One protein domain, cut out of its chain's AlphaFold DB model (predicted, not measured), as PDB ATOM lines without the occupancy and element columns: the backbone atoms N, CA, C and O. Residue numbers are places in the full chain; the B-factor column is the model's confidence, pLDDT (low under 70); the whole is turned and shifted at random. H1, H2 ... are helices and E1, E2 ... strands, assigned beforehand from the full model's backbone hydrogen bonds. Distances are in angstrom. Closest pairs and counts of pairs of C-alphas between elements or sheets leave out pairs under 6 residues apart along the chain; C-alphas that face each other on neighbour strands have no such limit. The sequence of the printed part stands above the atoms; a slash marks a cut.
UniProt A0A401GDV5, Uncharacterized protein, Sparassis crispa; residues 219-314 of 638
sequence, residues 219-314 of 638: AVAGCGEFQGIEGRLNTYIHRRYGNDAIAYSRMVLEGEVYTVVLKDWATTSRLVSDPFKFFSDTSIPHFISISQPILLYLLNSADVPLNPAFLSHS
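This is residues 219 to 314 of the 638 residues of an uncharacterized protein of Sparassis crispa (UniProt A0A401GDV5). A small antiparallel sheet has its longest helix, H1, over one face and short H3 on the opposite face, beside edge strand E1; H2 follows directly after E3, near its end. A long loop, residues 274 to 295, swings away and returns beside E1, and residues 302 to 314 form a tail. The 96 printed residues run E1, H1, E2, E3, H2, H3, the sheet's order being E1, E3, E2. The class is mixed, with under half of the residues, 44, in named elements; the whole is compact, radius of gyration of the C-alphas 12.5 A, spanning 33 by 31 by 24 A.

E1, residues 219 to 221, begins with C-alpha 219 at (-47.993, 38.840, -39.763). H1, residues 229 to 241, is 17.8 A long. Then come E2, 246 to 252, 16.6 A, and E3, 257 to 262, 15.9 A. H2 is 265 to 273, 11.9 A; H3, 296 to 301, 8.5 A, ends at (-56.576, 46.398, -34.737).

E1 and E3 are antiparallel, with N 220 and O 258 2.8 A apart. Hairpin E2 and E3 has N 261 and O 248 at 2.7 A. E1, H1 and E2 form a split strand-helix-strand unit, E3 between its strands, with a right-handed crossover. H1 is on the sheet at a height of 9.3 A; the C-alphas of Glu 230 and Tyr 258 are its closest to E3, 6.6 A. H1 and H2 are close but not clearly touching, C-alphas 241 and 267 being closest at 6.6 A. H3 is closest to E1 at C-alphas 219 and 296, 5.1 A. In H1, H2 and H3 every O i to N i+4 pair is within hydrogen-bond range.

The farthest C-alphas, of Ser 283 and Ser 301, are 33.2 A apart. The printed part has no cut; the link H2 to H3 is long. Residues 280 to 289 and 305 to 314 have pLDDT under 70.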
ATOM      1  N   ALA A 219     -47.624  39.972 -40.593       94.88
ATOM      2  CA  ALA A 219     -47.993  38.840 -39.763       94.88
ATOM      3  C   ALA A 219     -48.692  37.752 -40.593       94.88
ATOM      4  O   ALA A 219     -49.426  38.040 -41.537       94.88
ATOM      5  N   VAL A 220     -48.454  36.501 -40.210       93.31
ATOM      6  CA  VAL A 220     -49.089  35.294 -40.742       93.31
ATOM      7  C   VAL A 220     -49.521  34.454 -39.539       93.31
ATOM      8  O   VAL A 220     -48.679  33.982 -38.776       93.31
ATOM      9  N   ALA A 221     -50.827  34.315 -39.321       91.12
ATOM     10  CA  ALA A 221     -51.404  33.616 -38.173       91.12
ATOM     11  C   ALA A 221     -51.723  32.145 -38.491       91.12
ATOM     12  O   ALA A 221     -51.900  31.780 -39.654       91.12
ATOM     13  N   GLY A 222     -51.831  31.311 -37.456       86.88
ATOM     14  CA  GLY A 222     -52.143  29.883 -37.573       86.88
ATOM     15  C   GLY A 222     -50.934  28.985 -37.775       86.88
ATOM     16  O   GLY A 222     -51.021  27.933 -38.402       86.88
ATOM     17  N   CYS A 223     -49.784  29.428 -37.282       88.50
ATOM     18  CA  CYS A 223     -48.512  28.744 -37.450       88.50
ATOM     19  C   CYS A 223     -48.197  27.742 -36.322       88.50
ATOM     20  O   CYS A 223     -47.229  26.994 -36.460       88.50
ATOM     21  N   GLY A 224     -48.983  27.706 -35.236       85.75
ATOM     22  CA  GLY A 224     -48.626  26.985 -34.006       85.75
ATOM     23  C   GLY A 224     -48.522  25.472 -34.164       85.75
ATOM     24  O   GLY A 224     -47.696  24.830 -33.520       85.75
ATOM     25  N   GLU A 225     -49.276  24.896 -35.099       82.50
ATOM     26  CA  GLU A 225     -49.284  23.451 -35.349       82.50
ATOM     27  C   GLU A 225     -48.023  22.941 -36.080       82.50
ATOM     28  O   GLU A 225     -47.847  21.733 -36.262       82.50
ATOM     29  N   PHE A 226     -47.121  23.831 -36.510       81.62
ATOM     30  CA  PHE A 226     -46.009  23.484 -37.389       81.62
ATOM     31  C   PHE A 226     -44.633  23.680 -36.746       81.62
ATOM     32  O   PHE A 226     -44.101  24.789 -36.639       81.62
ATOM     33  N   GLN A 227     -43.959  22.570 -36.452       85.19
ATOM     34  CA  GLN A 227     -42.560  22.620 -36.044       85.19
ATOM     35  C   GLN A 227     -41.665  23.117 -37.197       85.19
ATOM     36  O   GLN A 227     -41.700  22.597 -38.314       85.19
ATOM     37  N   GLY A 228     -40.836  24.127 -36.920       87.81
ATOM     38  CA  GLY A 228     -39.900  24.697 -37.897       87.81
ATOM     39  C   GLY A 228     -40.558  25.538 -39.000       87.81
ATOM     40  O   GLY A 228     -39.927  25.795 -40.027       87.81
ATOM     41  N   ILE A 229     -41.812  25.965 -38.809       90.62
ATOM     42  CA  ILE A 229     -42.562  26.775 -39.782       90.62
ATOM     43  C   ILE A 229     -41.875  28.086 -40.132       90.62
ATOM     44  O   ILE A 229     -41.868  28.463 -41.298       90.62
ATOM     45  N   GLU A 230     -41.222  28.720 -39.159       94.44
ATOM     46  CA  GLU A 230     -40.445  29.940 -39.359       94.44
ATOM     47  C   GLU A 230     -39.401  29.759 -40.467       94.44
ATOM     48  O   GLU A 230     -39.385  30.507 -41.438       94.44
ATOM     49  N   GLY A 231     -38.590  28.697 -40.396       94.69
ATOM     50  CA  GLY A 231     -37.573  28.410 -41.410       94.69
ATOM     51  C   GLY A 231     -38.169  28.120 -42.791       94.69
ATOM     52  O   GLY A 231     -37.590  28.497 -43.814       94.69
ATOM     53  N   ARG A 232     -39.350  27.491 -42.842       93.38
ATOM     54  CA  ARG A 232     -40.062  27.220 -44.101       93.38
ATOM     55  C   ARG A 232     -40.638  28.495 -44.710       93.38
ATOM     56  O   ARG A 232     -40.468  28.702 -45.910       93.38
ATOM     57  N   LEU A 233     -41.268  29.350 -43.905       94.62
ATOM     58  CA  LEU A 233     -41.777  30.656 -44.329       94.62
ATOM     59  C   LEU A 233     -40.630  31.556 -44.796       94.62
ATOM     60  O   LEU A 233     -40.723  32.141 -45.873       94.62
ATOM     61  N   ASN A 234     -39.510  31.566 -44.070       96.50
ATOM     62  CA  ASN A 234     -38.304  32.278 -44.482       96.50
ATOM     63  C   ASN A 234     -37.805  31.782 -45.840       96.50
ATOM     64  O   ASN A 234     -37.576  32.573 -46.751       96.50
ATOM     65  N   THR A 235     -37.709  30.462 -46.017       95.50
ATOM     66  CA  THR A 235     -37.297  29.850 -47.288       95.50
ATOM     67  C   THR A 235     -38.252  30.205 -48.430       95.50
ATOM     68  O   THR A 235     -37.801  30.508 -49.532       95.50
ATOM     69  N   TYR A 236     -39.565  30.189 -48.185       94.69
ATOM     70  CA  TYR A 236     -40.575  30.577 -49.169       94.69
ATOM     71  C   TYR A 236     -40.408  32.036 -49.606       94.69
ATOM     72  O   TYR A 236     -40.323  32.317 -50.802       94.69
ATOM     73  N   ILE A 237     -40.295  32.951 -48.641       96.06
ATOM     74  CA  ILE A 237     -40.115  34.380 -48.905       96.06
ATOM     75  C   ILE A 237     -38.799  34.614 -49.657       96.06
ATOM     76  O   ILE A 237     -38.796  35.325 -50.660       96.06
ATOM     77  N   HIS A 238     -37.702  33.970 -49.251       96.19
ATOM     78  CA  HIS A 238     -36.417  34.103 -49.937       96.19
ATOM     79  C   HIS A 238     -36.453  33.606 -51.381       96.19
ATOM     80  O   HIS A 238     -35.962  34.282 -52.283       96.19
ATOM     81  N   ARG A 239     -37.084  32.452 -51.627       95.25
ATOM     82  CA  ARG A 239     -37.236  31.907 -52.983       95.25
ATOM     83  C   ARG A 239     -38.063  32.821 -53.878       95.25
ATOM     84  O   ARG A 239     -37.762  32.932 -55.062       95.25
ATOM     85  N   ARG A 240     -39.115  33.437 -53.336       94.94
ATOM     86  CA  ARG A 240     -40.063  34.219 -54.134       94.94
ATOM     87  C   ARG A 240     -39.655  35.679 -54.323       94.94
ATOM     88  O   ARG A 240     -39.922  36.235 -55.385       94.94
ATOM     89  N   TYR A 241     -39.017  36.284 -53.326       95.38
ATOM     90  CA  TYR A 241     -38.732  37.720 -53.307       95.38
ATOM     91  C   TYR A 241     -37.239  38.068 -53.205       95.38
ATOM     92  O   TYR A 241     -36.887  39.244 -53.269       95.38
ATOM     93  N   GLY A 242     -36.357  37.070 -53.093       95.44
ATOM     94  CA  GLY A 242     -34.901  37.238 -53.072       95.44
ATOM     95  C   GLY A 242     -34.250  36.842 -51.744       95.44
ATOM     96  O   GLY A 242     -34.847  36.917 -50.668       95.44
ATOM     97  N   ASN A 243     -32.979  36.438 -51.801       93.81
ATOM     98  CA  ASN A 243     -32.223  35.975 -50.628       93.81
ATOM     99  C   ASN A 243     -32.042  37.052 -49.543       93.81
ATOM    100  O   ASN A 243     -31.817  36.722 -48.387       93.81
ATOM    101  N   ASP A 244     -32.176  38.327 -49.893       92.88
ATOM    102  CA  ASP A 244     -32.088  39.474 -48.988       92.88
ATOM    103  C   ASP A 244     -33.468  40.005 -48.550       92.88
ATOM    104  O   ASP A 244     -33.544  41.017 -47.861       92.88
ATOM    105  N   ALA A 245     -34.571  39.349 -48.941       93.88
ATOM    106  CA  ALA A 245     -35.932  39.852 -48.740       93.88
ATOM    107  C   ALA A 245     -36.327  40.052 -47.268       93.88
ATOM    108  O   ALA A 245     -37.147  40.920 -46.976       93.88
ATOM    109  N   ILE A 246     -35.770  39.270 -46.341       95.50
ATOM    110  CA  ILE A 246     -36.094  39.328 -44.911       95.50
ATOM    111  C   ILE A 246     -35.013  40.113 -44.178       95.50
ATOM    112  O   ILE A 246     -33.850  39.724 -44.189       95.50
ATOM    113  N   ALA A 247     -35.412  41.179 -43.484       93.00
ATOM    114  CA  ALA A 247     -34.529  41.885 -42.558       93.00
ATOM    115  C   ALA A 247     -34.609  41.295 -41.142       93.00
ATOM    116  O   ALA A 247     -33.602  41.199 -40.446       93.00
ATOM    117  N   TYR A 248     -35.809  40.905 -40.710       94.88
ATOM    118  CA  TYR A 248     -36.023  40.238 -39.430       94.88
ATOM    119  C   TYR A 248     -37.298  39.400 -39.464       94.88
ATOM    120  O   TYR A 248     -38.291  39.812 -40.055       94.88
ATOM    121  N   SER A 249     -37.301  38.259 -38.791       96.25
ATOM    122  CA  SER A 249     -38.470  37.393 -38.642       96.25
ATOM    123  C   SER A 249     -38.469  36.762 -37.257       96.25
ATOM    124  O   SER A 249     -37.401  36.599 -36.669       96.25
ATOM    125  N   ARG A 250     -39.649  36.430 -36.734       95.75
ATOM    126  CA  ARG A 250     -39.796  35.670 -35.487       95.75
ATOM    127  C   ARG A 250     -41.172  35.028 -35.379       95.75
ATOM    128  O   ARG A 250     -42.157  35.582 -35.879       95.75
ATOM    129  N   MET A 251     -41.251  33.959 -34.598       94.75
ATOM    130  CA  MET A 251     -42.509  33.451 -34.051       94.75
ATOM    131  C   MET A 251     -42.912  34.215 -32.781       94.75
ATOM    132  O   MET A 251     -42.071  34.528 -31.936       94.75
ATOM    133  N   VAL A 252     -44.199  34.526 -32.634       93.06
ATOM    134  CA  VAL A 252     -44.797  35.160 -31.447       93.06
ATOM    135  C   VAL A 252     -46.098  34.455 -31.061       93.06
ATOM    136  O   VAL A 252     -46.587  33.612 -31.810       93.06
ATOM    137  N   LEU A 253     -46.639  34.793 -29.882       89.31
ATOM    138  CA  LEU A 253     -47.833  34.155 -29.306       89.31
ATOM    139  C   LEU A 253     -47.683  32.628 -29.246       89.31
ATOM    140  O   LEU A 253     -48.447  31.897 -29.856       89.31
ATOM    141  N   GLU A 254     -46.629  32.164 -28.569       88.81
ATOM    142  CA  GLU A 254     -46.352  30.729 -28.365       88.81
ATOM    143  C   GLU A 254     -46.176  29.913 -29.662       88.81
ATOM    144  O   GLU A 254     -46.249  28.692 -29.649       88.81
ATOM    145  N   GLY A 255     -45.868  30.579 -30.782       88.50
ATOM    146  CA  GLY A 255     -45.700  29.928 -32.085       88.50
ATOM    147  C   GLY A 255     -46.898  30.088 -33.015       88.50
ATOM    148  O   GLY A 255     -46.810  29.708 -34.178       88.50
ATOM    149  N   GLU A 256     -47.990  30.702 -32.560       89.69
ATOM    150  CA  GLU A 256     -49.208  30.846 -33.359       89.69
ATOM    151  C   GLU A 256     -49.086  31.851 -34.503       89.69
ATOM    152  O   GLU A 256     -49.747  31.707 -35.535       89.69
ATOM    153  N   VAL A 257     -48.240  32.871 -34.354       92.81
ATOM    154  CA  VAL A 257     -48.108  33.929 -35.358       92.81
ATOM    155  C   VAL A 257     -46.654  34.082 -35.773       92.81
ATOM    156  O   VAL A 257     -45.777  34.375 -34.962       92.81
ATOM    157  N   TYR A 258     -46.399  33.923 -37.064       95.81
ATOM    158  CA  TYR A 258     -45.146  34.316 -37.685       95.81
ATOM    159  C   TYR A 258     -45.197  35.810 -38.004       95.81
ATOM    160  O   TYR A 258     -46.176  36.302 -38.565       95.81
ATOM    161  N   THR A 259     -44.144  36.550 -37.665       97.19
ATOM    162  CA  THR A 259     -44.017  37.965 -38.031       97.19
ATOM    163  C   THR A 259     -42.718  38.221 -38.766       97.19
ATOM    164  O   THR A 259     -41.685  37.650 -38.420       97.19
ATOM    165  N   VAL A 260     -42.758  39.113 -39.752       96.81
ATOM    166  CA  VAL A 260     -41.617  39.419 -40.613       96.81
ATOM    167  C   VAL A 260     -41.547  40.896 -40.958       96.81
ATOM    168  O   VAL A 260     -42.548  41.551 -41.227       96.81
ATOM    169  N   VAL A 261     -40.332  41.419 -40.953       95.12
ATOM    170  CA  VAL A 261     -39.969  42.745 -41.424       95.12
ATOM    171  C   VAL A 261     -39.132  42.535 -42.683       95.12
ATOM    172  O   VAL A 261     -37.992  42.075 -42.622       95.12
ATOM    173  N   LEU A 262     -39.719  42.829 -43.843       93.06
ATOM    174  CA  LEU A 262     -39.104  42.620 -45.161       93.06
ATOM    175  C   LEU A 262     -38.267  43.813 -45.574       93.06
ATOM    176  O   LEU A 262     -38.651  44.904 -45.200       93.06
ATOM    177  N   LYS A 263     -37.185  43.644 -46.336       89.44
ATOM    178  CA  LYS A 263     -36.152  44.664 -46.597       89.44
ATOM    179  C   LYS A 263     -36.657  46.037 -47.051       89.44
ATOM    180  O   LYS A 263     -36.092  47.032 -46.628       89.44
ATOM    181  N   ASP A 264     -37.715  46.105 -47.851       83.56
ATOM    182  CA  ASP A 264     -38.262  47.340 -48.413       83.56
ATOM    183  C   ASP A 264     -39.787  47.247 -48.566       83.56
ATOM    184  O   ASP A 264     -40.399  46.187 -48.361       83.56
ATOM    185  N   TRP A 265     -40.423  48.376 -48.886       84.00
ATOM    186  CA  TRP A 265     -41.868  48.400 -49.089       84.00
ATOM    187  C   TRP A 265     -42.295  47.608 -50.322       84.00
ATOM    188  O   TRP A 265     -43.293  46.902 -50.253       84.00
ATOM    189  N   ALA A 266     -41.550  47.673 -51.426       84.00
ATOM    190  CA  ALA A 266     -41.907  46.957 -52.650       84.00
ATOM    191  C   ALA A 266     -42.060  45.446 -52.394       84.00
ATOM    192  O   ALA A 266     -43.037  44.825 -52.809       84.00
ATOM    193  N   THR A 267     -41.138  44.868 -51.626       89.06
ATOM    194  CA  THR A 267     -41.174  43.476 -51.169       89.06
ATOM    195  C   THR A 267     -42.340  43.237 -50.210       89.06
ATOM    196  O   THR A 267     -43.035  42.230 -50.329       89.06
ATOM    197  N   THR A 268     -42.579  44.168 -49.281       89.25
ATOM    198  CA  THR A 268     -43.688  44.104 -48.309       89.25
ATOM    199  C   THR A 268     -45.050  44.080 -48.993       89.25
ATOM    200  O   THR A 268     -45.837  43.167 -48.756       89.25
ATOM    201  N   SER A 269     -45.292  45.035 -49.888       84.12
ATOM    202  CA  SER A 269     -46.496  45.144 -50.706       84.12
ATOM    203  C   SER A 269     -46.722  43.871 -51.517       84.12
ATOM    204  O   SER A 269     -47.779  43.254 -51.424       84.12
ATOM    205  N   ARG A 270     -45.686  43.374 -52.205       90.25
ATOM    206  CA  ARG A 270     -45.792  42.124 -52.967       90.25
ATOM    207  C   ARG A 270     -46.088  40.900 -52.103       90.25
ATOM    208  O   ARG A 270     -46.807  40.029 -52.572       90.25
ATOM    209  N   LEU A 271     -45.564  40.795 -50.879       93.25
ATOM    210  CA  LEU A 271     -45.908  39.675 -49.991       93.25
ATOM    211  C   LEU A 271     -47.381  39.718 -49.558       93.25
ATOM    212  O   LEU A 271     -48.003  38.667 -49.446       93.25
ATOM    213  N   VAL A 272     -47.921  40.911 -49.302       88.50
ATOM    214  CA  VAL A 272     -49.315  41.094 -48.864       88.50
ATOM    215  C   VAL A 272     -50.301  40.941 -50.030       88.50
ATOM    216  O   VAL A 272     -51.398  40.425 -49.834       88.50
ATOM    217  N   SER A 273     -49.923  41.358 -51.242       85.44
ATOM    218  CA  SER A 273     -50.799  41.339 -52.422       85.44
ATOM    219  C   SER A 273     -50.703  40.063 -53.264       85.44
ATOM    220  O   SER A 273     -51.687  39.683 -53.904       85.44
ATOM    221  N   ASP A 274     -49.543  39.398 -53.317       88.38
ATOM    222  CA  ASP A 274     -49.401  38.160 -54.088       88.38
ATOM    223  C   ASP A 274     -50.282  37.048 -53.488       88.38
ATOM    224  O   ASP A 274     -50.370  36.910 -52.267       88.38
ATOM    225  N   PRO A 275     -50.855  36.152 -54.316       86.88
ATOM    226  CA  PRO A 275     -51.509  34.954 -53.808       86.88
ATOM    227  C   PRO A 275     -50.550  34.140 -52.930       86.88
ATOM    228  O   PRO A 275     -49.515  33.663 -53.415       86.88
ATOM    229  N   PHE A 276     -50.905  33.932 -51.661       87.94
ATOM    230  CA  PHE A 276     -50.054  33.207 -50.721       87.94
ATOM    231  C   PHE A 276     -50.085  31.698 -50.979       87.94
ATOM    232  O   PHE A 276     -50.846  30.931 -50.390       87.94
ATOM    233  N   LYS A 277     -49.235  31.263 -51.909       86.00
ATOM    234  CA  LYS A 277     -49.101  29.870 -52.357       86.00
ATOM    235  C   LYS A 277     -48.082  29.076 -51.535       86.00
ATOM    236  O   LYS A 277     -47.381  28.229 -52.068       86.00
ATOM    237  N   PHE A 278     -47.973  29.339 -50.235       82.75
ATOM    238  CA  PHE A 278     -47.032  28.616 -49.372       82.75
ATOM    239  C   PHE A 278     -47.272  27.091 -49.383       82.75
ATOM    240  O   PHE A 278     -46.330  26.298 -49.372       82.75
ATOM    241  N   PHE A 279     -48.538  26.679 -49.493       77.69
ATOM    242  CA  PHE A 279     -48.940  25.272 -49.505       77.69
ATOM    243  C   PHE A 279     -49.031  24.625 -50.888       77.69
ATOM    244  O   PHE A 279     -49.296  23.430 -50.958       77.69
ATOM    245  N   SER A 280     -48.815  25.353 -51.992       69.94
ATOM    246  CA  SER A 280     -48.956  24.737 -53.324       69.94
ATOM    247  C   SER A 280     -47.899  23.671 -53.602       69.94
ATOM    248  O   SER A 280     -48.146  22.755 -54.380       69.94
ATOM    249  N   ASP A 281     -46.743  23.783 -52.945       60.62
ATOM    250  CA  ASP A 281     -45.551  22.999 -53.270       60.62
ATOM    251  C   ASP A 281     -45.217  21.957 -52.187       60.62
ATOM    252  O   ASP A 281     -44.209  21.258 -52.286       60.62
ATOM    253  N   THR A 282     -46.022  21.856 -51.121       55.28
ATOM    254  CA  THR A 282     -45.703  21.029 -49.950       55.28
ATOM    255  C   THR A 282     -46.803  20.021 -49.622       55.28
ATOM    256  O   THR A 282     -47.989  20.299 -49.742       55.28
ATOM    257  N   SER A 283     -46.397  18.835 -49.154       57.12
ATOM    258  CA  SER A 283     -47.239  17.726 -48.675       57.12
ATOM    259  C   SER A 283     -47.975  18.025 -47.358       57.12
ATOM    260  O   SER A 283     -48.215  17.129 -46.546       57.12
ATOM    261  N   ILE A 284     -48.292  19.295 -47.103       60.78
ATOM    262  CA  ILE A 284     -48.949  19.727 -45.878       60.78
ATOM    263  C   ILE A 284     -50.447  19.396 -45.984       60.78
ATOM    264  O   ILE A 284     -51.069  19.696 -47.006       60.78
ATOM    265  N   PRO A 285     -51.046  18.745 -44.971       58.72
ATOM    266  CA  PRO A 285     -52.449  18.360 -45.024       58.72
ATOM    267  C   PRO A 285     -53.393  19.556 -45.221       58.72
ATOM    268  O   PRO A 285     -53.273  20.576 -44.550       58.72
ATOM    269  N   HIS A 286     -54.385  19.394 -46.101       58.75
ATOM    270  CA  HIS A 286     -55.329  20.443 -46.523       58.75
ATOM    271  C   HIS A 286     -56.272  20.952 -45.413       58.75
ATOM    272  O   HIS A 286     -57.044  21.878 -45.648       58.75
ATOM    273  N   PHE A 287     -56.264  20.335 -44.228       62.47
ATOM    274  CA  PHE A 287     -57.127  20.730 -43.113       62.47
ATOM    275  C   PHE A 287     -56.528  21.842 -42.242       62.47
ATOM    276  O   PHE A 287     -57.222  22.340 -41.360       62.47
ATOM    277  N   ILE A 288     -55.273  22.237 -42.480       63.78
ATOM    278  CA  ILE A 288     -54.601  23.264 -41.682       63.78
ATOM    279  C   ILE A 288     -54.738  24.624 -42.364       63.78
ATOM    280  O   ILE A 288     -54.375  24.795 -43.529       63.78
ATOM    281  N   SER A 289     -55.265  25.603 -41.630       69.69
ATOM    282  CA  SER A 289     -55.565  26.934 -42.147       69.69
ATOM    283  C   SER A 289     -54.586  27.978 -41.597       69.69
ATOM    284  O   SER A 289     -54.757  28.474 -40.485       69.69
ATOM    285  N   ILE A 290     -53.571  28.333 -42.388       83.06
ATOM    286  CA  ILE A 290     -52.751  29.533 -42.151       83.06
ATOM    287  C   ILE A 290     -53.458  30.749 -42.773       83.06
ATOM    288  O   ILE A 290     -54.182  30.616 -43.767       83.06
ATOM    289  N   SER A 291     -53.312  31.936 -42.183       86.56
ATOM    290  CA  SER A 291     -53.853  33.177 -42.751       86.56
ATOM    291  C   SER A 291     -53.064  33.644 -43.981       86.56
ATOM    292  O   SER A 291     -51.896  33.307 -44.161       86.56
ATOM    293  N   GLN A 292     -53.667  34.502 -44.805       88.19
ATOM    294  CA  GLN A 292     -52.879  35.300 -45.752       88.19
ATOM    295  C   GLN A 292     -51.935  36.250 -44.980       88.19
ATOM    296  O   GLN A 292     -52.251  36.614 -43.837       88.19
ATOM    297  N   PRO A 293     -50.795  36.658 -45.567       93.38
ATOM    298  CA  PRO A 293     -49.951  37.703 -45.007       93.38
ATOM    299  C   PRO A 293     -50.722  39.020 -44.910       93.38
ATOM    300  O   PRO A 293     -51.323  39.474 -45.879       93.38
ATOM    301  N   ILE A 294     -50.696  39.645 -43.736       89.94
ATOM    302  CA  ILE A 294     -51.371  40.919 -43.468       89.94
ATOM    303  C   ILE A 294     -50.436  41.850 -42.697       89.94
ATOM    304  O   ILE A 294     -49.573  41.388 -41.954       89.94
ATOM    305  N   LEU A 295     -50.591  43.167 -42.841       90.62
ATOM    306  CA  LEU A 295     -49.875  44.115 -41.986       90.62
ATOM    307  C   LEU A 295     -50.238  43.882 -40.513       90.62
ATOM    308  O   LEU A 295     -51.411  43.784 -40.152       90.62
ATOM    309  N   LEU A 296     -49.224  43.822 -39.652       91.88
ATOM    310  CA  LEU A 296     -49.373  43.498 -38.236       91.88
ATOM    311  C   LEU A 296     -50.289  44.492 -37.517       91.88
ATOM    312  O   LEU A 296     -51.070  44.101 -36.656       91.88
ATOM    313  N   TYR A 297     -50.231  45.764 -37.906       87.62
ATOM    314  CA  TYR A 297     -51.127  46.794 -37.396       87.62
ATOM    315  C   TYR A 297     -52.615  46.456 -37.625       87.62
ATOM    316  O   TYR A 297     -53.439  46.650 -36.728       87.62
ATOM    317  N   LEU A 298     -52.968  45.912 -38.796       85.81
ATOM    318  CA  LEU A 298     -54.343  45.503 -39.099       85.81
ATOM    319  C   LEU A 298     -54.751  44.293 -38.258       85.81
ATOM    320  O   LEU A 298     -55.860  44.263 -37.731       85.81
ATOM    321  N   LEU A 299     -53.834  43.336 -38.078       87.75
ATOM    322  CA  LEU A 299     -54.064  42.176 -37.218       87.75
ATOM    323  C   LEU A 299     -54.314  42.596 -35.760       87.75
ATOM    324  O   LEU A 299     -55.274  42.141 -35.147       87.75
ATOM    325  N   ASN A 300     -53.492  43.496 -35.218       89.19
ATOM    326  CA  ASN A 300     -53.660  44.030 -33.865       89.19
ATOM    327  C   ASN A 300     -54.941  44.864 -33.713       89.19
ATOM    328  O   ASN A 300     -55.584  44.830 -32.669       89.19
ATOM    329  N   SER A 301     -55.337  45.606 -34.752       82.38
ATOM    330  CA  SER A 301     -56.576  46.398 -34.737       82.38
ATOM    331  C   SER A 301     -57.836  45.529 -34.684       82.38
ATOM    332  O   SER A 301     -58.886  46.009 -34.264       82.38
ATOM    333  N   ALA A 302     -57.738  44.262 -35.092       78.56
ATOM    334  CA  ALA A 302     -58.829  43.297 -35.038       78.56
ATOM    335  C   ALA A 302     -58.902  42.504 -33.717       78.56
ATOM    336  O   ALA A 302     -59.778  41.649 -33.616       78.56
ATOM    337  N   ASP A 303     -58.027  42.792 -32.737       75.62
ATOM    338  CA  ASP A 303     -57.684  41.926 -31.596       75.62
ATOM    339  C   ASP A 303     -57.185  40.551 -32.093       75.62
ATOM    340  O   ASP A 303     -57.950  39.782 -32.671       75.62
ATOM    341  N   VAL A 304     -55.898  40.219 -31.890       76.62
ATOM    342  CA  VAL A 304     -55.287  39.016 -32.495       76.62
ATOM    343  C   VAL A 304     -56.132  37.773 -32.158       76.62
ATOM    344  O   VAL A 304     -56.234  37.410 -30.982       76.62
ATOM    345  N   PRO A 305     -56.786  37.134 -33.150       66.94
ATOM    346  CA  PRO A 305     -57.768  36.103 -32.866       66.94
ATOM    347  C   PRO A 305     -57.078  34.806 -32.444       66.94
ATOM    348  O   PRO A 305     -56.105  34.377 -33.056       66.94
ATOM    349  N   LEU A 306     -57.656  34.128 -31.448       58.53
ATOM    350  CA  LEU A 306     -57.217  32.802 -30.987       58.53
ATOM    351  C   LEU A 306     -57.361  31.705 -32.058       58.53
ATOM    352  O   LEU A 306     -56.786  30.634 -31.902       58.53
ATOM    353  N   ASN A 307     -58.152  31.936 -33.114       58.62
ATOM    354  CA  ASN A 307     -58.317  30.994 -34.217       58.62
ATOM    355  C   ASN A 307     -58.066  31.693 -35.572       58.62
ATOM    356  O   ASN A 307     -58.846  32.574 -35.954       58.62
ATOM    357  N   PRO A 308     -57.027  31.285 -36.324       51.31
ATOM    358  CA  PRO A 308     -56.671  31.860 -37.623       51.31
ATOM    359  C   PRO A 308     -57.709  31.588 -38.719       51.31
ATOM    360  O   PRO A 308     -57.714  32.303 -39.718       51.31
ATOM    361  N   ALA A 309     -58.614  30.614 -38.546       47.16
ATOM    362  CA  ALA A 309     -59.597  30.224 -39.560       47.16
ATOM    363  C   ALA A 309     -60.479  31.397 -40.028       47.16
ATOM    364  O   ALA A 309     -60.866  31.454 -41.194       47.16
ATOM    365  N   PHE A 310     -60.722  32.380 -39.152       49.59
ATOM    366  CA  PHE A 310     -61.439  33.615 -39.489       49.59
ATOM    367  C   PHE A 310     -60.689  34.514 -40.485       49.59
ATOM    368  O   PHE A 310     -61.324  35.261 -41.225       49.59
ATOM    369  N   LEU A 311     -59.357  34.419 -40.538       52.47
ATOM    370  CA  LEU A 311     -58.503  35.092 -41.522       52.47
ATOM    371  C   LEU A 311     -58.235  34.205 -42.755       52.47
ATOM    372  O   LEU A 311     -57.845  34.702 -43.812       52.47
ATOM    373  N   SER A 312     -58.453  32.891 -42.635       43.28
ATOM    374  CA  SER A 312     -58.201  31.881 -43.671       43.28
ATOM    375  C   SER A 312     -59.371  31.613 -44.622       43.28
ATOM    376  O   SER A 312     -59.259  30.735 -45.481       43.28
ATOM    377  N   HIS A 313     -60.480  32.359 -44.559       33.88
ATOM    378  CA  HIS A 313     -61.538  32.292 -45.580       33.88
ATOM    379  C   HIS A 313     -61.109  32.972 -46.898       33.88
ATOM    380  O   HIS A 313     -61.715  33.916 -47.387       33.88
ATOM    381  N   SER A 314     -60.040  32.443 -47.487       35.09
ATOM    382  CA  SER A 314     -59.550  32.675 -48.845       35.09
ATOM    383  C   SER A 314     -59.081  31.337 -49.447       35.09
ATOM    384  O   SER A 314     -57.971  31.191 -49.941       35.09
TER     385      SER A 314